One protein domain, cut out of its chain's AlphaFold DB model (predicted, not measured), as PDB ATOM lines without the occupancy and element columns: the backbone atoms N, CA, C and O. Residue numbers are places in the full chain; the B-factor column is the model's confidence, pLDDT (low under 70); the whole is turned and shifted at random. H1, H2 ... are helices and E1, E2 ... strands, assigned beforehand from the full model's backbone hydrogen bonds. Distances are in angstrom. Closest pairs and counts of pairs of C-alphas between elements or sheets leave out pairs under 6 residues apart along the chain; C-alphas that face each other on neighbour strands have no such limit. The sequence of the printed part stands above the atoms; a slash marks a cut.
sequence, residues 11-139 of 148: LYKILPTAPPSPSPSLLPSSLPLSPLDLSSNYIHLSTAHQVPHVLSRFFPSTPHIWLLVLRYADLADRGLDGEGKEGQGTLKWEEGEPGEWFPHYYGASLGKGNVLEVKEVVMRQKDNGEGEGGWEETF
ATOM      1  N   LEU A  11     118.806 271.694 320.578       98.44
ATOM      2  CA  LEU A  11     118.553 270.391 321.173       98.44
ATOM      3  C   LEU A  11     118.878 269.296 320.163       98.44
ATOM      4  O   LEU A  11     118.868 269.527 318.954       98.44
ATOM      5  N   TYR A  12     119.136 268.096 320.668       98.56
ATOM      6  CA  TYR A  12     119.606 266.974 319.869       98.56
ATOM      7  C   TYR A  12     118.738 265.744 320.102       98.56
ATOM      8  O   TYR A  12     118.484 265.358 321.246       98.56
ATOM      9  N   LYS A  13     118.314 265.101 319.011       98.50
ATOM     10  CA  LYS A  13     117.768 263.740 319.038       98.50
ATOM     11  C   LYS A  13     118.812 262.769 318.502       98.50
ATOM     12  O   LYS A  13     119.253 262.916 317.366       98.50
ATOM     13  N   ILE A  14     119.164 261.766 319.299       98.19
ATOM     14  CA  ILE A  14     120.083 260.695 318.903       98.19
ATOM     15  C   ILE A  14     119.306 259.592 318.180       98.19
ATOM     16  O   ILE A  14     118.290 259.106 318.686       98.19
ATOM     17  N   LEU A  15     119.813 259.177 317.021       97.56
ATOM     18  CA  LEU A  15     119.334 258.041 316.245       97.56
ATOM     19  C   LEU A  15     120.466 257.007 316.086       97.56
ATOM     20  O   LEU A  15     121.555 257.370 315.636       97.56
ATOM     21  N   PRO A  16     120.231 255.716 316.389       96.19
ATOM     22  CA  PRO A  16     121.226 254.656 316.188       96.19
ATOM     23  C   PRO A  16     121.342 254.192 314.727       96.19
ATOM     24  O   PRO A  16     122.180 253.355 314.408       96.19
ATOM     25  N   THR A  17     120.470 254.684 313.845       95.00
ATOM     26  CA  THR A  17     120.419 254.344 312.420       95.00
ATOM     27  C   THR A  17     120.164 255.597 311.598       95.00
ATOM     28  O   THR A  17     119.457 256.495 312.062       95.00
ATOM     29  N   ALA A  18     120.681 255.623 310.368       95.31
ATOM     30  CA  ALA A  18     120.491 256.741 309.456       95.31
ATOM     31  C   ALA A  18     119.000 257.084 309.287       95.31
ATOM     32  O   ALA A  18     118.178 256.174 309.112       95.31
ATOM     33  N   PRO A  19     118.625 258.375 309.316       94.69
ATOM     34  CA  PRO A  19     117.291 258.779 308.907       94.69
ATOM     35  C   PRO A  19     117.093 258.530 307.398       94.69
ATOM     36  O   PRO A  19     118.065 258.324 306.668       94.69
ATOM     37  N   PRO A  20     115.848 258.604 306.885       93.69
ATOM     38  CA  PRO A  20     115.557 258.375 305.464       93.69
ATOM     39  C   PRO A  20     116.325 259.285 304.491       93.69
ATOM     40  O   PRO A  20     116.453 258.958 303.314       93.69
ATOM     41  N   SER A  21     116.812 260.437 304.962       93.88
ATOM     42  CA  SER A  21     117.653 261.350 304.193       93.88
ATOM     43  C   SER A  21     118.586 262.139 305.118       93.88
ATOM     44  O   SER A  21     118.154 262.520 306.206       93.88
ATOM     45  N   PRO A  22     119.824 262.453 304.692       91.19
ATOM     46  CA  PRO A  22     120.687 263.398 305.403       91.19
ATOM     47  C   PRO A  22     120.263 264.866 305.201       91.19
ATOM     48  O   PRO A  22     120.741 265.739 305.914       91.19
ATOM     49  N   SER A  23     119.374 265.162 304.241       94.44
ATOM     50  CA  SER A  23     118.855 266.518 304.019       94.44
ATOM     51  C   SER A  23     117.571 266.742 304.824       94.44
ATOM     52  O   SER A  23     116.578 266.060 304.548       94.44
ATOM     53  N   PRO A  24     117.515 267.730 305.740       93.00
ATOM     54  CA  PRO A  24     116.323 268.012 306.545       93.00
ATOM     55  C   PRO A  24     115.055 268.246 305.716       93.00
ATOM     56  O   PRO A  24     113.990 267.727 306.038       93.00
ATOM     57  N   SER A  25     115.174 268.945 304.583       93.31
ATOM     58  CA  SER A  25     114.053 269.235 303.675       93.31
ATOM     59  C   SER A  25     113.445 267.998 303.000       93.31
ATOM     60  O   SER A  25     112.326 268.071 302.490       93.31
ATOM     61  N   LEU A  26     114.165 266.872 302.992       95.94
ATOM     62  CA  LEU A  26     113.737 265.598 302.409       95.94
ATOM     63  C   LEU A  26     113.273 264.589 303.469       95.94
ATOM     64  O   LEU A  26     112.895 263.469 303.122       95.94
ATOM     65  N   LEU A  27     113.293 264.959 304.750       97.25
ATOM     66  CA  LEU A  27     112.742 264.123 305.810       97.25
ATOM     67  C   LEU A  27     111.213 264.014 305.676       97.25
ATOM     68  O   LEU A  27     110.548 264.924 305.168       97.25
ATOM     69  N   PRO A  28     110.609 262.917 306.161       97.31
ATOM     70  CA  PRO A  28     109.164 262.862 306.317       97.31
ATOM     71  C   PRO A  28     108.678 263.915 307.328       97.31
ATOM     72  O   PRO A  28     109.433 264.415 308.163       97.31
ATOM     73  N   SER A  29     107.378 264.208 307.284       96.62
ATOM     74  CA  SER A  29     106.668 265.017 308.288       96.62
ATOM     75  C   SER A  29     106.710 264.416 309.702       96.62
ATOM     76  O   SER A  29     106.479 265.100 310.696       96.62
ATOM     77  N   SER A  30     106.945 263.108 309.799       96.62
ATOM     78  CA  SER A  30     107.055 262.393 311.063       96.62
ATOM     79  C   SER A  30     108.086 261.285 310.922       96.62
ATOM     80  O   SER A  30     107.926 260.370 310.111       96.62
ATOM     81  N   LEU A  31     109.168 261.402 311.680       96.50
ATOM     82  CA  LEU A  31     110.166 260.359 311.844       96.50
ATOM     83  C   LEU A  31     109.667 259.292 312.826       96.50
ATOM     84  O   LEU A  31     108.908 259.607 313.747       96.50
ATOM     85  N   PRO A  32     110.091 258.029 312.654       95.12
ATOM     86  CA  PRO A  32     109.729 256.972 313.582       95.12
ATOM     87  C   PRO A  32     110.258 257.284 314.986       95.12
ATOM     88  O   PRO A  32     111.408 257.687 315.162       95.12
ATOM     89  N   LEU A  33     109.406 257.070 315.987       94.69
ATOM     90  CA  LEU A  33     109.776 257.177 317.393       94.69
ATOM     91  C   LEU A  33     110.638 255.984 317.810       94.69
ATOM     92  O   LEU A  33     110.426 254.859 317.346       94.69
ATOM     93  N   SER A  34     111.586 256.211 318.721       94.50
ATOM     94  CA  SER A  34     112.304 255.094 319.338       94.50
ATOM     95  C   SER A  34     111.361 254.289 320.251       94.50
ATOM     96  O   SER A  34     110.363 254.830 320.736       94.50
ATOM     97  N   PRO A  35     111.671 253.014 320.557       95.19
ATOM     98  CA  PRO A  35     110.896 252.242 321.530       95.19
ATOM     99  C   PRO A  35     110.755 252.947 322.888       95.19
ATOM    100  O   PRO A  35     109.695 252.888 323.508       95.19
ATOM    101  N   LEU A  36     111.802 253.659 323.320       95.00
ATOM    102  CA  LEU A  36     111.804 254.413 324.570       95.00
ATOM    103  C   LEU A  36     110.846 255.615 324.508       95.00
ATOM    104  O   LEU A  36     110.061 255.824 325.434       95.00
ATOM    105  N   ASP A  37     110.837 256.354 323.396       96.94
ATOM    106  CA  ASP A  37     109.893 257.464 323.193       96.94
ATOM    107  C   ASP A  37     108.438 256.969 323.196       96.94
ATOM    108  O   ASP A  37     107.568 257.563 323.828       96.94
ATOM    109  N   LEU A  38     108.175 255.826 322.553       96.12
ATOM    110  CA  LEU A  38     106.849 255.201 322.553       96.12
ATOM    111  C   LEU A  38     106.407 254.793 323.962       96.12
ATOM    112  O   LEU A  38     105.266 255.044 324.339       96.12
ATOM    113  N   SER A  39     107.298 254.183 324.750       97.00
ATOM    114  CA  SER A  39     106.962 253.740 326.112       97.00
ATOM    115  C   SER A  39     106.728 254.891 327.092       97.00
ATOM    116  O   SER A  39     105.943 254.756 328.027       97.00
ATOM    117  N   SER A  40     107.410 256.014 326.878       96.00
ATOM    118  CA  SER A  40     107.372 257.189 327.752       96.00
ATOM    119  C   SER A  40     106.309 258.210 327.337       96.00
ATOM    120  O   SER A  40     105.903 259.044 328.146       96.00
ATOM    121  N   ASN A  41     105.813 258.102 326.099       96.38
ATOM    122  CA  ASN A  41     104.851 259.009 325.478       96.38
ATOM    123  C   ASN A  41     105.388 260.445 325.284       96.38
ATOM    124  O   ASN A  41     104.624 261.415 325.286       96.38
ATOM    125  N   TYR A  42     106.705 260.578 325.107       97.81
ATOM    126  CA  TYR A  42     107.387 261.810 324.707       97.81
ATOM    127  C   TYR A  42     108.678 261.505 323.950       97.81
ATOM    128  O   TYR A  42     109.233 260.415 324.035       97.81
ATOM    129  N   ILE A  43     109.179 262.485 323.205       98.50
ATOM    130  CA  ILE A  43     110.473 262.385 322.534       98.50
ATOM    131  C   ILE A  43     111.570 262.838 323.494       98.50
ATOM    132  O   ILE A  43     111.576 263.988 323.939       98.50
ATOM    133  N   HIS A  44     112.522 261.948 323.765       98.25
ATOM    134  CA  HIS A  44     113.732 262.267 324.518       98.25
ATOM    135  C   HIS A  44     114.660 263.113 323.660       98.25
ATOM    136  O   HIS A  44     115.062 262.671 322.576       98.25
ATOM    137  N   LEU A  45     115.012 264.292 324.159       98.38
ATOM    138  CA  LEU A  45     116.021 265.166 323.588       98.38
ATOM    139  C   LEU A  45     117.175 265.330 324.578       98.38
ATOM    140  O   LEU A  45     117.093 264.972 325.752       98.38
ATOM    141  N   SER A  46     118.278 265.876 324.092       97.69
ATOM    142  CA  SER A  46     119.451 266.191 324.900       97.69
ATOM    143  C   SER A  46     119.972 267.570 324.528       97.69
ATOM    144  O   SER A  46     119.848 268.005 323.384       97.69
ATOM    145  N   THR A  47     120.560 268.271 325.488       96.50
ATOM    146  CA  THR A  47     121.448 269.406 325.206       96.50
ATOM    147  C   THR A  47     122.786 268.907 324.675       96.50
ATOM    148  O   THR A  47     123.116 267.729 324.824       96.50
ATOM    149  N   ALA A  48     123.603 269.812 324.138       94.94
ATOM    150  CA  ALA A  48     124.975 269.486 323.761       94.94
ATOM    151  C   ALA A  48     125.783 268.869 324.927       94.94
ATOM    152  O   ALA A  48     126.564 267.953 324.690       94.94
ATOM    153  N   HIS A  49     125.536 269.278 326.185       92.31
ATOM    154  CA  HIS A  49     126.277 268.782 327.372       92.31
ATOM    155  C   HIS A  49     125.908 267.353 327.724       92.31
ATOM    156  O   HIS A  49     126.719 266.611 328.265       92.31
ATOM    157  N   GLN A  50     124.685 266.969 327.387       94.75
ATOM    158  CA  GLN A  50     124.145 265.658 327.697       94.75
ATOM    159  C   GLN A  50     124.487 264.621 326.626       94.75
ATOM    160  O   GLN A  50     124.578 263.440 326.944       94.75
ATOM    161  N   VAL A  51     124.686 265.035 325.367       96.56
ATOM    162  CA  VAL A  51     124.901 264.112 324.238       96.56
ATOM    163  C   VAL A  51     126.033 263.101 324.490       96.56
ATOM    164  O   VAL A  51     125.762 261.909 324.323       96.56
ATOM    165  N   PRO A  52     127.252 263.493 324.921       94.94
ATOM    166  CA  PRO A  52     128.338 262.534 325.144       94.94
ATOM    167  C   PRO A  52     127.979 261.485 326.201       94.94
ATOM    168  O   PRO A  52     128.106 260.286 325.945       94.94
ATOM    169  N   HIS A  53     127.422 261.927 327.332       93.81
ATOM    170  CA  HIS A  53     127.032 261.050 328.432       93.81
ATOM    171  C   HIS A  53     125.925 260.066 328.024       93.81
ATOM    172  O   HIS A  53     126.032 258.857 328.254       93.81
ATOM    173  N   VAL A  54     124.878 260.563 327.356       95.25
ATOM    174  CA  VAL A  54     123.767 259.738 326.854       95.25
ATOM    175  C   VAL A  54     124.278 258.701 325.855       95.25
ATOM    176  O   VAL A  54     123.899 257.530 325.928       95.25
ATOM    177  N   LEU A  55     125.172 259.091 324.945       96.69
ATOM    178  CA  LEU A  55     125.780 258.167 323.992       96.69
ATOM    179  C   LEU A  55     126.629 257.097 324.692       96.69
ATOM    180  O   LEU A  55     126.459 255.909 324.410       96.69
ATOM    181  N   SER A  56     127.478 257.484 325.647       94.81
ATOM    182  CA  SER A  56     128.288 256.563 326.460       94.81
ATOM    183  C   SER A  56     127.436 255.532 327.204       94.81
ATOM    184  O   SER A  56     127.820 254.368 327.314       94.81
ATOM    185  N   ARG A  57     126.263 255.937 327.700       93.88
ATOM    186  CA  ARG A  57     125.383 255.087 328.507       93.88
ATOM    187  C   ARG A  57     124.489 254.171 327.679       93.88
ATOM    188  O   ARG A  57     124.367 252.988 327.987       93.88
ATOM    189  N   PHE A  58     123.837 254.715 326.654       94.25
ATOM    190  CA  PHE A  58     122.784 254.009 325.916       94.25
ATOM    191  C   PHE A  58     123.258 253.430 324.582       94.25
ATOM    192  O   PHE A  58     122.633 252.507 324.064       94.25
ATOM    193  N   PHE A  59     124.376 253.924 324.046       94.94
ATOM    194  CA  PHE A  59     124.925 253.522 322.751       94.94
ATOM    195  C   PHE A  59     126.424 253.142 322.815       94.94
ATOM    196  O   PHE A  59     127.165 253.465 321.882       94.94
ATOM    197  N   PRO A  60     126.914 252.435 323.861       94.62
ATOM    198  CA  PRO A  60     128.350 252.176 324.040       94.62
ATOM    199  C   PRO A  60     128.958 251.288 322.947       94.62
ATOM    200  O   PRO A  60     130.159 251.344 322.705       94.62
ATOM    201  N   SER A  61     128.137 250.471 322.286       93.69
ATOM    202  CA  SER A  61     128.563 249.523 321.245       93.69
ATOM    203  C   SER A  61     128.087 249.919 319.847       93.69
ATOM    204  O   SER A  61     128.181 249.123 318.915       93.69
ATOM    205  N   THR A  62     127.536 251.123 319.692       95.44
ATOM    206  CA  THR A  62     127.061 251.644 318.411       95.44
ATOM    207  C   THR A  62     128.105 252.637 317.913       95.44
ATOM    208  O   THR A  62     128.123 253.757 318.396       95.44
ATOM    209  N   PRO A  63     129.008 252.274 316.987       93.75
ATOM    210  CA  PRO A  63     130.108 253.156 316.590       93.75
ATOM    211  C   PRO A  63     129.670 254.290 315.658       93.75
ATOM    212  O   PRO A  63     130.476 255.156 315.338       93.75
ATOM    213  N   HIS A  64     128.425 254.263 315.181       95.94
ATOM    214  CA  HIS A  64     127.920 255.185 314.175       95.94
ATOM    215  C   HIS A  64     126.506 255.618 314.541       95.94
ATOM    216  O   HIS A  64     125.626 254.771 314.698       95.94
ATOM    217  N   ILE A  65     126.303 256.921 314.719       97.31
ATOM    218  CA  ILE A  65     125.019 257.506 315.111       97.31
ATOM    219  C   ILE A  65     124.698 258.716 314.245       97.31
ATOM    220  O   ILE A  65     125.561 259.272 313.566       97.31
ATOM    221  N   TRP A  66     123.446 259.152 314.322       97.62
ATOM    222  CA  TRP A  66     122.982 260.380 313.699       97.62
ATOM    223  C   TRP A  66     122.344 261.279 314.752       97.62
ATOM    224  O   TRP A  66     121.571 260.821 315.594       97.62
ATOM    225  N   LEU A  67     122.659 262.568 314.697       98.06
ATOM    226  CA  LEU A  67     122.044 263.603 315.513       98.06
ATOM    227  C   LEU A  67     121.102 264.420 314.637       98.06
ATOM    228  O   LEU A  67     121.528 265.008 313.644       98.06
ATOM    229  N   LEU A  68     119.833 264.493 315.026       98.44
ATOM    230  CA  LEU A  68     118.951 265.545 314.533       98.44
ATOM    231  C   LEU A  68     119.189 266.781 315.390       98.44
ATOM    232  O   LEU A  68     119.007 266.723 316.608       98.44
ATOM    233  N   VAL A  69     119.578 267.879 314.759       98.19
ATOM    234  CA  VAL A  69     119.739 269.180 315.406       98.19
ATOM    235  C   VAL A  69     118.414 269.925 315.303       98.19
ATOM    236  O   VAL A  69     117.848 270.041 314.216       98.19
ATOM    237  N   LEU A  70     117.907 270.422 316.427       98.44
ATOM    238  CA  LEU A  70     116.640 271.146 316.517       98.44
ATOM    239  C   LEU A  70     116.890 272.512 317.144       98.44
ATOM    240  O   LEU A  70     117.603 272.608 318.143       98.44
ATOM    241  N   ARG A  71     116.290 273.574 316.601       98.00
ATOM    242  CA  ARG A  71     116.365 274.902 317.227       98.00
ATOM    243  C   ARG A  71     115.512 274.905 318.484       98.00
ATOM    244  O   ARG A  71     114.318 274.619 318.410       98.00
ATOM    245  N   TYR A  72     116.095 275.270 319.622       97.62
ATOM    246  CA  TYR A  72     115.384 275.265 320.902       97.62
ATOM    247  C   TYR A  72     114.096 276.100 320.849       97.62
ATOM    248  O   TYR A  72     113.032 275.603 321.211       97.62
ATOM    249  N   ALA A  73     114.172 277.326 320.321       97.56
ATOM    250  CA  ALA A  73     113.042 278.257 320.253       97.56
ATOM    251  C   ALA A  73     111.863 277.734 319.407       97.56
ATOM    252  O   ALA A  73     110.704 277.984 319.733       97.56
ATOM    253  N   ASP A  74     112.123 276.949 318.354       98.25
ATOM    254  CA  ASP A  74     111.045 276.356 317.548       98.25
ATOM    255  C   ASP A  74     110.210 275.352 318.356       98.25
ATOM    256  O   ASP A  74     109.005 275.218 318.146       98.25
ATOM    257  N   LEU A  75     110.832 274.650 319.301       98.19
ATOM    258  CA  LEU A  75     110.151 273.663 320.134       98.19
ATOM    259  C   LEU A  75     109.581 274.307 321.400       98.19
ATOM    260  O   LEU A  75     108.440 274.033 321.764       98.19
ATOM    261  N   ALA A  76     110.371 275.145 322.069       97.25
ATOM    262  CA  ALA A  76     110.023 275.745 323.351       97.25
ATOM    263  C   ALA A  76     108.967 276.850 323.219       97.25
ATOM    264  O   ALA A  76     108.004 276.853 323.984       97.25
ATOM    265  N   ASP A  77     109.125 277.745 322.241       96.88
ATOM    266  CA  ASP A  77     108.274 278.934 322.118       96.88
ATOM    267  C   ASP A  77     107.115 278.698 321.147       96.88
ATOM    268  O   ASP A  77     105.997 279.160 321.374       96.88
ATOM    269  N   ARG A  78     107.379 277.974 320.050       98.00
ATOM    270  CA  ARG A  78     106.416 277.781 318.951       98.00
ATOM    271  C   ARG A  78     105.735 276.415 318.968       98.00
ATOM    272  O   ARG A  78     104.666 276.274 318.378       98.00
ATOM    273  N   GLY A  79     106.324 275.407 319.614       98.12
ATOM    274  CA  GLY A  79     105.775 274.050 319.661       98.12
ATOM    275  C   GLY A  79     105.604 273.419 318.275       98.12
ATOM    276  O   GLY A  79     104.546 272.844 318.003       98.12
ATOM    277  N   LEU A  80     106.603 273.567 317.393       98.50
ATOM    278  CA  LEU A  80     106.540 273.053 316.020       98.50
ATOM    279  C   LEU A  80     106.468 271.522 315.945       98.50
ATOM    280  O   LEU A  80     107.322 270.824 316.500       98.50
ATOM    281  N   ASP A  81     105.531 270.980 315.171       98.38
ATOM    282  CA  ASP A  81     105.595 269.579 314.735       98.38
ATOM    283  C   ASP A  81     106.557 269.370 313.551       98.38
ATOM    284  O   ASP A  81     107.160 270.307 313.021       98.38
ATOM    285  N   GLY A  82     106.704 268.118 313.111       97.81
ATOM    286  CA  GLY A  82     107.573 267.773 311.989       97.81
ATOM    287  C   GLY A  82     107.082 268.268 310.621       97.81
ATOM    288  O   GLY A  82     107.800 268.101 309.634       97.81
ATOM    289  N   GLU A  83     105.911 268.911 310.539       97.69
ATOM    290  CA  GLU A  83     105.443 269.664 309.365       97.69
ATOM    291  C   GLU A  83     105.711 271.167 309.470       97.69
ATOM    292  O   GLU A  83     105.617 271.866 308.462       97.69
ATOM    293  N   GLY A  84     106.072 271.657 310.659       97.69
ATOM    294  CA  GLY A  84     106.279 273.072 310.948       97.69
ATOM    295  C   GLY A  84     105.000 273.787 311.388       97.69
ATOM    296  O   GLY A  84     104.943 275.015 311.328       97.69
ATOM    297  N   LYS A  85     103.966 273.050 311.815       98.31
ATOM    298  CA  LYS A  85     102.755 273.628 312.411       98.31
ATOM    299  C   LYS A  85     103.028 274.010 313.860       98.31
ATOM    300  O   LYS A  85     103.558 273.205 314.619       98.31
ATOM    301  N   GLU A  86     102.637 275.221 314.240       98.38
ATOM    302  CA  GLU A  86     102.811 275.743 315.600       98.38
ATOM    303  C   GLU A  86     101.756 275.204 316.576       98.38
ATOM    304  O   GLU A  86     100.679 274.741 316.180       98.38
ATOM    305  N   GLY A  87     102.061 275.288 317.872       97.44
ATOM    306  CA  GLY A  87     101.146 274.947 318.961       97.44
ATOM    307  C   GLY A  87     100.810 273.459 319.069       97.44
ATOM    308  O   GLY A  87      99.808 273.113 319.689       97.44
ATOM    309  N   GLN A  88     101.608 272.588 318.446       97.75
ATOM    310  CA  GLN A  88     101.380 271.143 318.466       97.75
ATOM    311  C   GLN A  88     102.077 270.484 319.653       97.75
ATOM    312  O   GLN A  88     101.506 269.615 320.309       97.75
ATOM    313  N   GLY A  89     103.319 270.892 319.921       97.62
ATOM    314  CA  GLY A  89     104.149 270.273 320.940       97.62
ATOM    315  C   GLY A  89     104.372 271.129 322.176       97.62
ATOM    316  O   GLY A  89     104.134 272.334 322.198       97.62
ATOM    317  N   THR A  90     104.852 270.488 323.237       98.19
ATOM    318  CA  THR A  90     105.265 271.163 324.470       98.19
ATOM    319  C   THR A  90     106.606 270.615 324.921       98.19
ATOM    320  O   THR A  90     106.744 269.411 325.142       98.19
ATOM    321  N   LEU A  91     107.585 271.505 325.088       98.19
ATOM    322  CA  LEU A  91     108.883 271.167 325.653       98.19
ATOM    323  C   LEU A  91     108.846 271.289 327.179       98.19
ATOM    324  O   LEU A  91     108.458 272.326 327.718       98.19
ATOM    325  N   LYS A  92     109.275 270.242 327.882       97.62
ATOM    326  CA  LYS A  92     109.384 270.230 329.344       97.62
ATOM    327  C   LYS A  92     110.783 269.826 329.775       97.62
ATOM    328  O   LYS A  92     111.412 269.002 329.127       97.62
ATOM    329  N   TRP A  93     111.238 270.402 330.885       97.19
ATOM    330  CA  TRP A  93     112.488 270.027 331.544       97.19
ATOM    331  C   TRP A  93     112.175 269.201 332.779       97.19
ATOM    332  O   TRP A  93     111.647 269.713 333.779       97.19
ATOM    333  N   GLU A  94     112.482 267.917 332.685       95.94
ATOM    334  CA  GLU A  94     112.127 266.911 333.676       95.94
ATOM    335  C   GLU A  94     113.363 266.129 334.090       95.94
ATOM    336  O   GLU A  94     114.342 266.040 333.353       95.94
ATOM    337  N   GLU A  95     113.344 265.641 335.322       92.25
ATOM    338  CA  GLU A  95     114.481 264.922 335.880       92.25
ATOM    339  C   GLU A  95     114.576 263.551 335.206       92.25
ATOM    340  O   GLU A  95     113.652 262.743 335.303       92.25
ATOM    341  N   GLY A  96     115.672 263.323 334.482       83.56
ATOM    342  CA  GLY A  96     115.991 262.012 333.913       83.56
ATOM    343  C   GLY A  96     116.864 261.198 334.865       83.56
ATOM    344  O   GLY A  96     116.689 259.988 335.002       83.56
ATOM    345  N   GLU A  97     117.762 261.889 335.570       81.81
ATOM    346  CA  GLU A  97     118.662 261.344 336.584       81.81
ATOM    347  C   GLU A  97     118.763 262.316 337.762       81.81
ATOM    348  O   GLU A  97     118.505 263.504 337.571       81.81
ATOM    349  N   PRO A  98     119.142 261.856 338.971       86.75
ATOM    350  CA  PRO A  98     119.247 262.728 340.135       86.75
ATOM    351  C   PRO A  98     120.120 263.958 339.863       86.75
ATOM    352  O   PRO A  98     121.337 263.848 339.719       86.75
ATOM    353  N   GLY A  99     119.497 265.136 339.821       85.75
ATOM    354  CA  GLY A  99     120.192 266.399 339.559       85.75
ATOM    355  C   GLY A  99     120.479 266.719 338.086       85.75
ATOM    356  O   GLY A  99     121.136 267.725 337.821       85.75
ATOM    357  N   GLU A 100     119.973 265.932 337.133       88.50
ATOM    358  CA  GLU A 100     120.066 266.218 335.699       88.50
ATOM    359  C   GLU A 100     118.684 266.307 335.043       88.50
ATOM    360  O   GLU A 100     117.866 265.382 335.082       88.50
ATOM    361  N   TRP A 101     118.439 267.439 334.380       94.31
ATOM    362  CA  TRP A 101     117.170 267.728 333.720       94.31
ATOM    363  C   TRP A 101     117.292 267.612 332.213       94.31
ATOM    364  O   TRP A 101     118.073 268.326 331.582       94.31
ATOM    365  N   PHE A 102     116.476 266.744 331.634       96.69
ATOM    366  CA  PHE A 102     116.442 266.485 330.207       96.69
ATOM    367  C   PHE A 102     115.249 267.193 329.555       96.69
ATOM    368  O   PHE A 102     114.178 267.306 330.163       96.69
ATOM    369  N   PRO A 103     115.421 267.695 328.321       97.88
ATOM    370  CA  PRO A 103     114.319 268.202 327.526       97.88
ATOM    371  C   PRO A 103     113.488 267.040 326.967       97.88
ATOM    372  O   PRO A 103     113.980 266.204 326.210       97.88
ATOM    373  N   HIS A 104     112.201 267.018 327.294       98.31
ATOM    374  CA  HIS A 104     111.221 266.071 326.773       98.31
ATOM    375  C   HIS A 104     110.186 266.805 325.930       98.31
ATOM    376  O   HIS A 104     109.604 267.803 326.369       98.31
ATOM    377  N   TYR A 105     109.958 266.319 324.711       98.56
ATOM    378  CA  TYR A 105     109.036 266.943 323.769       98.56
ATOM    379  C   TYR A 105     107.760 266.117 323.611       98.56
ATOM    380  O   TYR A 105     107.787 264.977 323.147       98.56
ATOM    381  N   TYR A 106     106.638 266.695 324.032       98.44
ATOM    382  CA  TYR A 106     105.335 266.037 324.096       98.44
ATOM    383  C   TYR A 106     104.442 266.441 322.930       98.44
ATOM    384  O   TYR A 106     104.467 267.595 322.518       98.44
ATOM    385  N   GLY A 107     103.583 265.523 322.478       96.50
ATOM    386  CA  GLY A 107     102.414 265.840 321.643       96.50
ATOM    387  C   GLY A 107     102.683 266.142 320.165       96.50
ATOM    388  O   GLY A 107     101.729 266.325 319.418       96.50
ATOM    389  N   ALA A 108     103.941 266.143 319.720       97.19
ATOM    390  CA  ALA A 108     104.318 266.475 318.348       97.19
ATOM    391  C   ALA A 108     105.388 265.526 317.786       97.19
ATOM    392  O   ALA A 108     106.077 264.832 318.530       97.19
ATOM    393  N   SER A 109     105.518 265.491 316.458       97.88
ATOM    394  CA  SER A 109     106.530 264.707 315.742       97.88
ATOM    395  C   SER A 109     107.815 265.503 315.495       97.88
ATOM    396  O   SER A 109     107.818 266.733 315.556       97.88
ATOM    397  N   LEU A 110     108.899 264.802 315.147       98.38
ATOM    398  CA  LEU A 110     110.075 265.403 314.512       98.38
ATOM    399  C   LEU A 110     110.074 265.106 313.013       98.38
ATOM    400  O   LEU A 110     109.714 264.001 312.605       98.38
ATOM    401  N   GLY A 111     110.498 266.063 312.195       98.06
ATOM    402  CA  GLY A 111     110.508 265.922 310.743       98.06
ATOM    403  C   GLY A 111     111.027 267.165 310.030       98.06
ATOM    404  O   GLY A 111     111.608 268.057 310.646       98.06
ATOM    405  N   LYS A 112     110.793 267.238 308.719       97.94
ATOM    406  CA  LYS A 112     111.270 268.331 307.846       97.94
ATOM    407  C   LYS A 112     110.950 269.754 308.324       97.94
ATOM    408  O   LYS A 112     111.616 270.693 307.906       97.94
ATOM    409  N   GLY A 113     109.907 269.925 309.134       97.75
ATOM    410  CA  GLY A 113     109.443 271.223 309.620       97.75
ATOM    411  C   GLY A 113     110.122 271.724 310.894       97.75
ATOM    412  O   GLY A 113     110.018 272.912 311.188       97.75
ATOM    413  N   ASN A 114     110.812 270.856 311.640       98.06
ATOM    414  CA  ASN A 114     111.456 271.226 312.908       98.06
ATOM    415  C   ASN A 114     112.872 270.653 313.105       98.06
ATOM    416  O   ASN A 114     113.548 271.024 314.065       98.06
ATOM    417  N   VAL A 115     113.358 269.807 312.193       98.44
ATOM    418  CA  VAL A 115     114.768 269.401 312.130       98.44
ATOM    419  C   VAL A 115     115.549 270.435 311.320       98.44
ATOM    420  O   VAL A 115     115.245 270.675 310.153       98.44
ATOM    421  N   LEU A 116     116.565 271.034 311.939       97.69
ATOM    422  CA  LEU A 116     117.447 272.016 311.310       97.69
ATOM    423  C   LEU A 116     118.550 271.346 310.486       97.69
ATOM    424  O   LEU A 116     118.859 271.799 309.389       97.69
ATOM    425  N   GLU A 117     119.150 270.286 311.026       97.62
ATOM    426  CA  GLU A 117     120.308 269.605 310.447       97.62
ATOM    427  C   GLU A 117     120.308 268.128 310.860       97.62
ATOM    428  O   GLU A 117     119.799 267.768 311.925       97.62
ATOM    429  N   VAL A 118     120.900 267.274 310.025       97.44
ATOM    430  CA  VAL A 118     121.239 265.892 310.370       97.44
ATOM    431  C   VAL A 118     122.758 265.764 310.352       97.44
ATOM    432  O   VAL A 118     123.372 265.943 309.303       97.44
ATOM    433  N   LYS A 119     123.361 265.424 311.494       96.31
ATOM    434  CA  LYS A 119     124.804 265.177 311.614       96.31
ATOM    435  C   LYS A 119     125.069 263.688 311.783       96.31
ATOM    436  O   LYS A 119     124.527 263.073 312.695       96.31
ATOM    437  N   GLU A 120     125.904 263.118 310.928       96.31
ATOM    438  CA  GLU A 120     126.474 261.785 311.136       96.31
ATOM    439  C   GLU A 120     127.694 261.903 312.056       96.31
ATOM    440  O   GLU A 120     128.498 262.824 311.901       96.31
ATOM    441  N   VAL A 121     127.816 261.005 313.035       96.19
ATOM    442  CA  VAL A 121     128.933 261.009 313.987       96.19
ATOM    443  C   VAL A 121     129.470 259.593 314.157       96.19
ATOM    444  O   VAL A 121     128.733 258.660 314.488       96.19
ATOM    445  N   VAL A 122     130.780 259.452 313.964       95.00
ATOM    446  CA  VAL A 122     131.529 258.218 314.208       95.00
ATOM    447  C   VAL A 122     132.185 258.306 315.578       95.00
ATOM    448  O   VAL A 122     132.875 259.277 315.882       95.00
ATOM    449  N   MET A 123     132.003 257.276 316.397       93.69
ATOM    450  CA  MET A 123     132.683 257.153 317.679       93.69
ATOM    451  C   MET A 123     134.194 257.038 317.468       93.69
ATOM    452  O   MET A 123     134.667 256.138 316.762       93.69
ATOM    453  N   ARG A 124     134.958 257.886 318.163       90.81
ATOM    454  CA  ARG A 124     136.418 257.822 318.199       90.81
ATOM    455  C   ARG A 124     136.888 256.444 318.667       90.81
ATOM    456  O   ARG A 124     136.557 256.000 319.768       90.81
ATOM    457  N   GLN A 125     137.691 255.786 317.839       87.06
ATOM    458  CA  GLN A 125     138.362 254.535 318.192       87.06
ATOM    459  C   GLN A 125     139.671 254.817 318.938       87.06
ATOM    460  O   GLN A 125     140.246 255.897 318.814       87.06
ATOM    461  N   LYS A 126     140.148 253.838 319.714       84.06
ATOM    462  CA  LYS A 126     141.497 253.886 320.296       84.06
ATOM    463  C   LYS A 126     142.536 253.630 319.206       84.06
ATOM    464  O   LYS A 126     142.358 252.711 318.405       84.06
ATOM    465  N   ASP A 127     143.642 254.363 319.229       76.44
ATOM    466  CA  ASP A 127     144.731 254.178 318.273       76.44
ATOM    467  C   ASP A 127     145.571 252.960 318.688       76.44
ATOM    468  O   ASP A 127     146.288 252.985 319.682       76.44
ATOM    469  N   ASN A 128     145.463 251.849 317.948       73.31
ATOM    470  CA  ASN A 128     146.220 250.607 318.193       73.31
ATOM    471  C   ASN A 128     146.119 250.041 319.630       73.31
ATOM    472  O   ASN A 128     147.010 249.329 320.086       73.31
ATOM    473  N   GLY A 129     145.022 250.321 320.343       63.22
ATOM    474  CA  GLY A 129     144.819 249.895 321.734       63.22
ATOM    475  C   GLY A 129     145.431 250.828 322.786       63.22
ATOM    476  O   GLY A 129     145.245 250.586 323.979       63.22
ATOM    477  N   GLU A 130     146.086 251.906 322.361       56.56
ATOM    478  CA  GLU A 130     146.625 252.966 323.209       56.56
ATOM    479  C   GLU A 130     145.748 254.234 323.094       56.56
ATOM    480  O   GLU A 130     145.106 254.489 322.075       56.56
ATOM    481  N   GLY A 131     145.664 255.018 324.175       66.19
ATOM    482  CA  GLY A 131     144.865 256.252 324.234       66.19
ATOM    483  C   GLY A 131     143.403 256.101 324.691       66.19
ATOM    484  O   GLY A 131     142.896 255.004 324.958       66.19
ATOM    485  N   GLU A 132     142.733 257.249 324.822       75.69
ATOM    486  CA  GLU A 132     141.312 257.358 325.169       75.69
ATOM    487  C   GLU A 132     140.454 257.297 323.888       75.69
ATOM    488  O   GLU A 132     140.817 257.832 322.840       75.69
ATOM    489  N   GLY A 133     139.318 256.605 323.959       84.38
ATOM    490  CA  GLY A 133     138.352 256.476 322.866       84.38
ATOM    491  C   GLY A 133     136.935 256.411 323.427       84.38
ATOM    492  O   GLY A 133     136.746 256.439 324.642       84.38
ATOM    493  N   GLY A 134     135.940 256.291 322.555       91.69
ATOM    494  CA  GLY A 134     134.533 256.332 322.944       91.69
ATOM    495  C   GLY A 134     133.895 257.705 322.740       91.69
ATOM    496  O   GLY A 134     134.465 258.606 322.119       91.69
ATOM    497  N   TRP A 135     132.667 257.846 323.234       93.38
ATOM    498  CA  TRP A 135     131.842 259.015 322.947       93.38
ATOM    499  C   TRP A 135     132.338 260.292 323.615       93.38
ATOM    500  O   TRP A 135     132.431 261.299 322.927       93.38
ATOM    501  N   GLU A 136     132.751 260.254 324.882       90.38
ATOM    502  CA  GLU A 136     133.311 261.436 325.562       90.38
ATOM    503  C   GLU A 136     134.465 262.066 324.764       90.38
ATOM    504  O   GLU A 136     134.461 263.264 324.486       90.38
ATOM    505  N   GLU A 137     135.406 261.248 324.284       89.62
ATOM    506  CA  GLU A 137     136.528 261.723 323.464       89.62
ATOM    507  C   GLU A 137     136.109 262.233 322.083       89.62
ATOM    508  O   GLU A 137     136.757 263.117 321.525       89.62
ATOM    509  N   THR A 138     135.016 261.703 321.531       90.75
ATOM    510  CA  THR A 138     134.488 262.127 320.225       90.75
ATOM    511  C   THR A 138     134.080 263.603 320.247       90.75
ATOM    512  O   THR A 138     134.294 264.310 319.266       90.75
ATOM    513  N   PHE A 139     133.552 264.088 321.376       89.19
ATOM    514  CA  PHE A 139     133.058 265.463 321.523       89.19
ATOM    515  C   PHE A 139     134.039 266.415 322.229       89.19
ATOM    516  O   PHE A 139     133.765 267.611 322.314       89.19
TER     517      PHE A 139
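Overview. This is residues 11 to 139 of the 148 residues of an uncharacterized protein of Westerdykella ornata (UniProt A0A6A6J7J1). A small three-stranded sheet, E1, E2 and E5, makes the middle of this domain; the separate hairpin E3 and E4 comes close to it at Leu 11 of E1, the short helices H2 and H4 touch each other and graze the sheet, and long loops make up much of the rest. A short antiparallel pairing of residues 43 to 44 with residues 104 to 105 of E4 ties the link between H1 and H2 to the hairpin, while the loop of residues 123 to 134 reaches far out at one end of the longest axis. The printed part has 129 residues with four named helices and five named strands, in the order E1 H1 H2 E2 H3 E3 E4 E5 H4; the class is mixed, helices and strands, with 58 residues, under half, in named elements. The larger sheet runs E1, E2, E5, all antiparallel, and the whole is compact, with a radius of gyration of the C-alphas of 15.1 A and spans of 51 by 36 by 25 A.

Along the chain. Find C-alpha 11 at (118.553, 270.391, 321.173), where E1 begins; it runs to residue 15. Look next at H1, residues 35 to 40, and H2, residues 51 to 58, 10.5 A long. From C-alpha 64 at (127.920, 255.185, 314.175), E2 runs 23.1 A to residue 71, and H3, residues 72 to 76, follows at once. E3, residues 90 to 97, is 20.6 A long, E4, residues 100 to 106, 18.8 A, and E5, residues 117 to 122, 16.4 A. H4, residues 135 to 139, ends at C-alpha 139 at (133.058, 265.463, 321.523).

Arrangement. Start with E2, the inner strand: it is antiparallel to E1 at 152 degrees, with N 13 and O 68 within hydrogen-bond range at 3.0 A. E2 and E5 are antiparallel at 153 degrees, with N 67 and O 119 2.8 A apart. H2 is on this sheet but only grazes it, with residues 51 to 55; its closest C-alphas to E1 are those of Val 51 and Tyr 12, 7.4 A apart. H4 touches H2, closest at the C-alphas of Glu 136 and Pro 52, 5.1 A, and only just grazes the sheet, with 5 pairs of C-alphas within 10 A. The hairpin E3 and E4 is antiparallel at 146 degrees, with N 92 and O 104 2.9 A apart. The closest C-alphas of H3 and E3 are those of Ala 76 and Leu 91, 5.2 A apart. H1 is not on the sheet of E1, E2 and E5; H1 and E4 are near each other. E2 and E3 are apart. In H1, H2, H3 and H4 every O i to N i+4 pair is within hydrogen-bond range.

Size, cuts and confidence. Look at Gly 87 and Asn 128 for the two C-alphas farthest apart, 51.2 A. The printed part has no cut. The links E1 to H1, H3 to E3 and E5 to H4 are long. The mean pLDDT of the printed part is 94.2, and residues 129 to 131 are under 70.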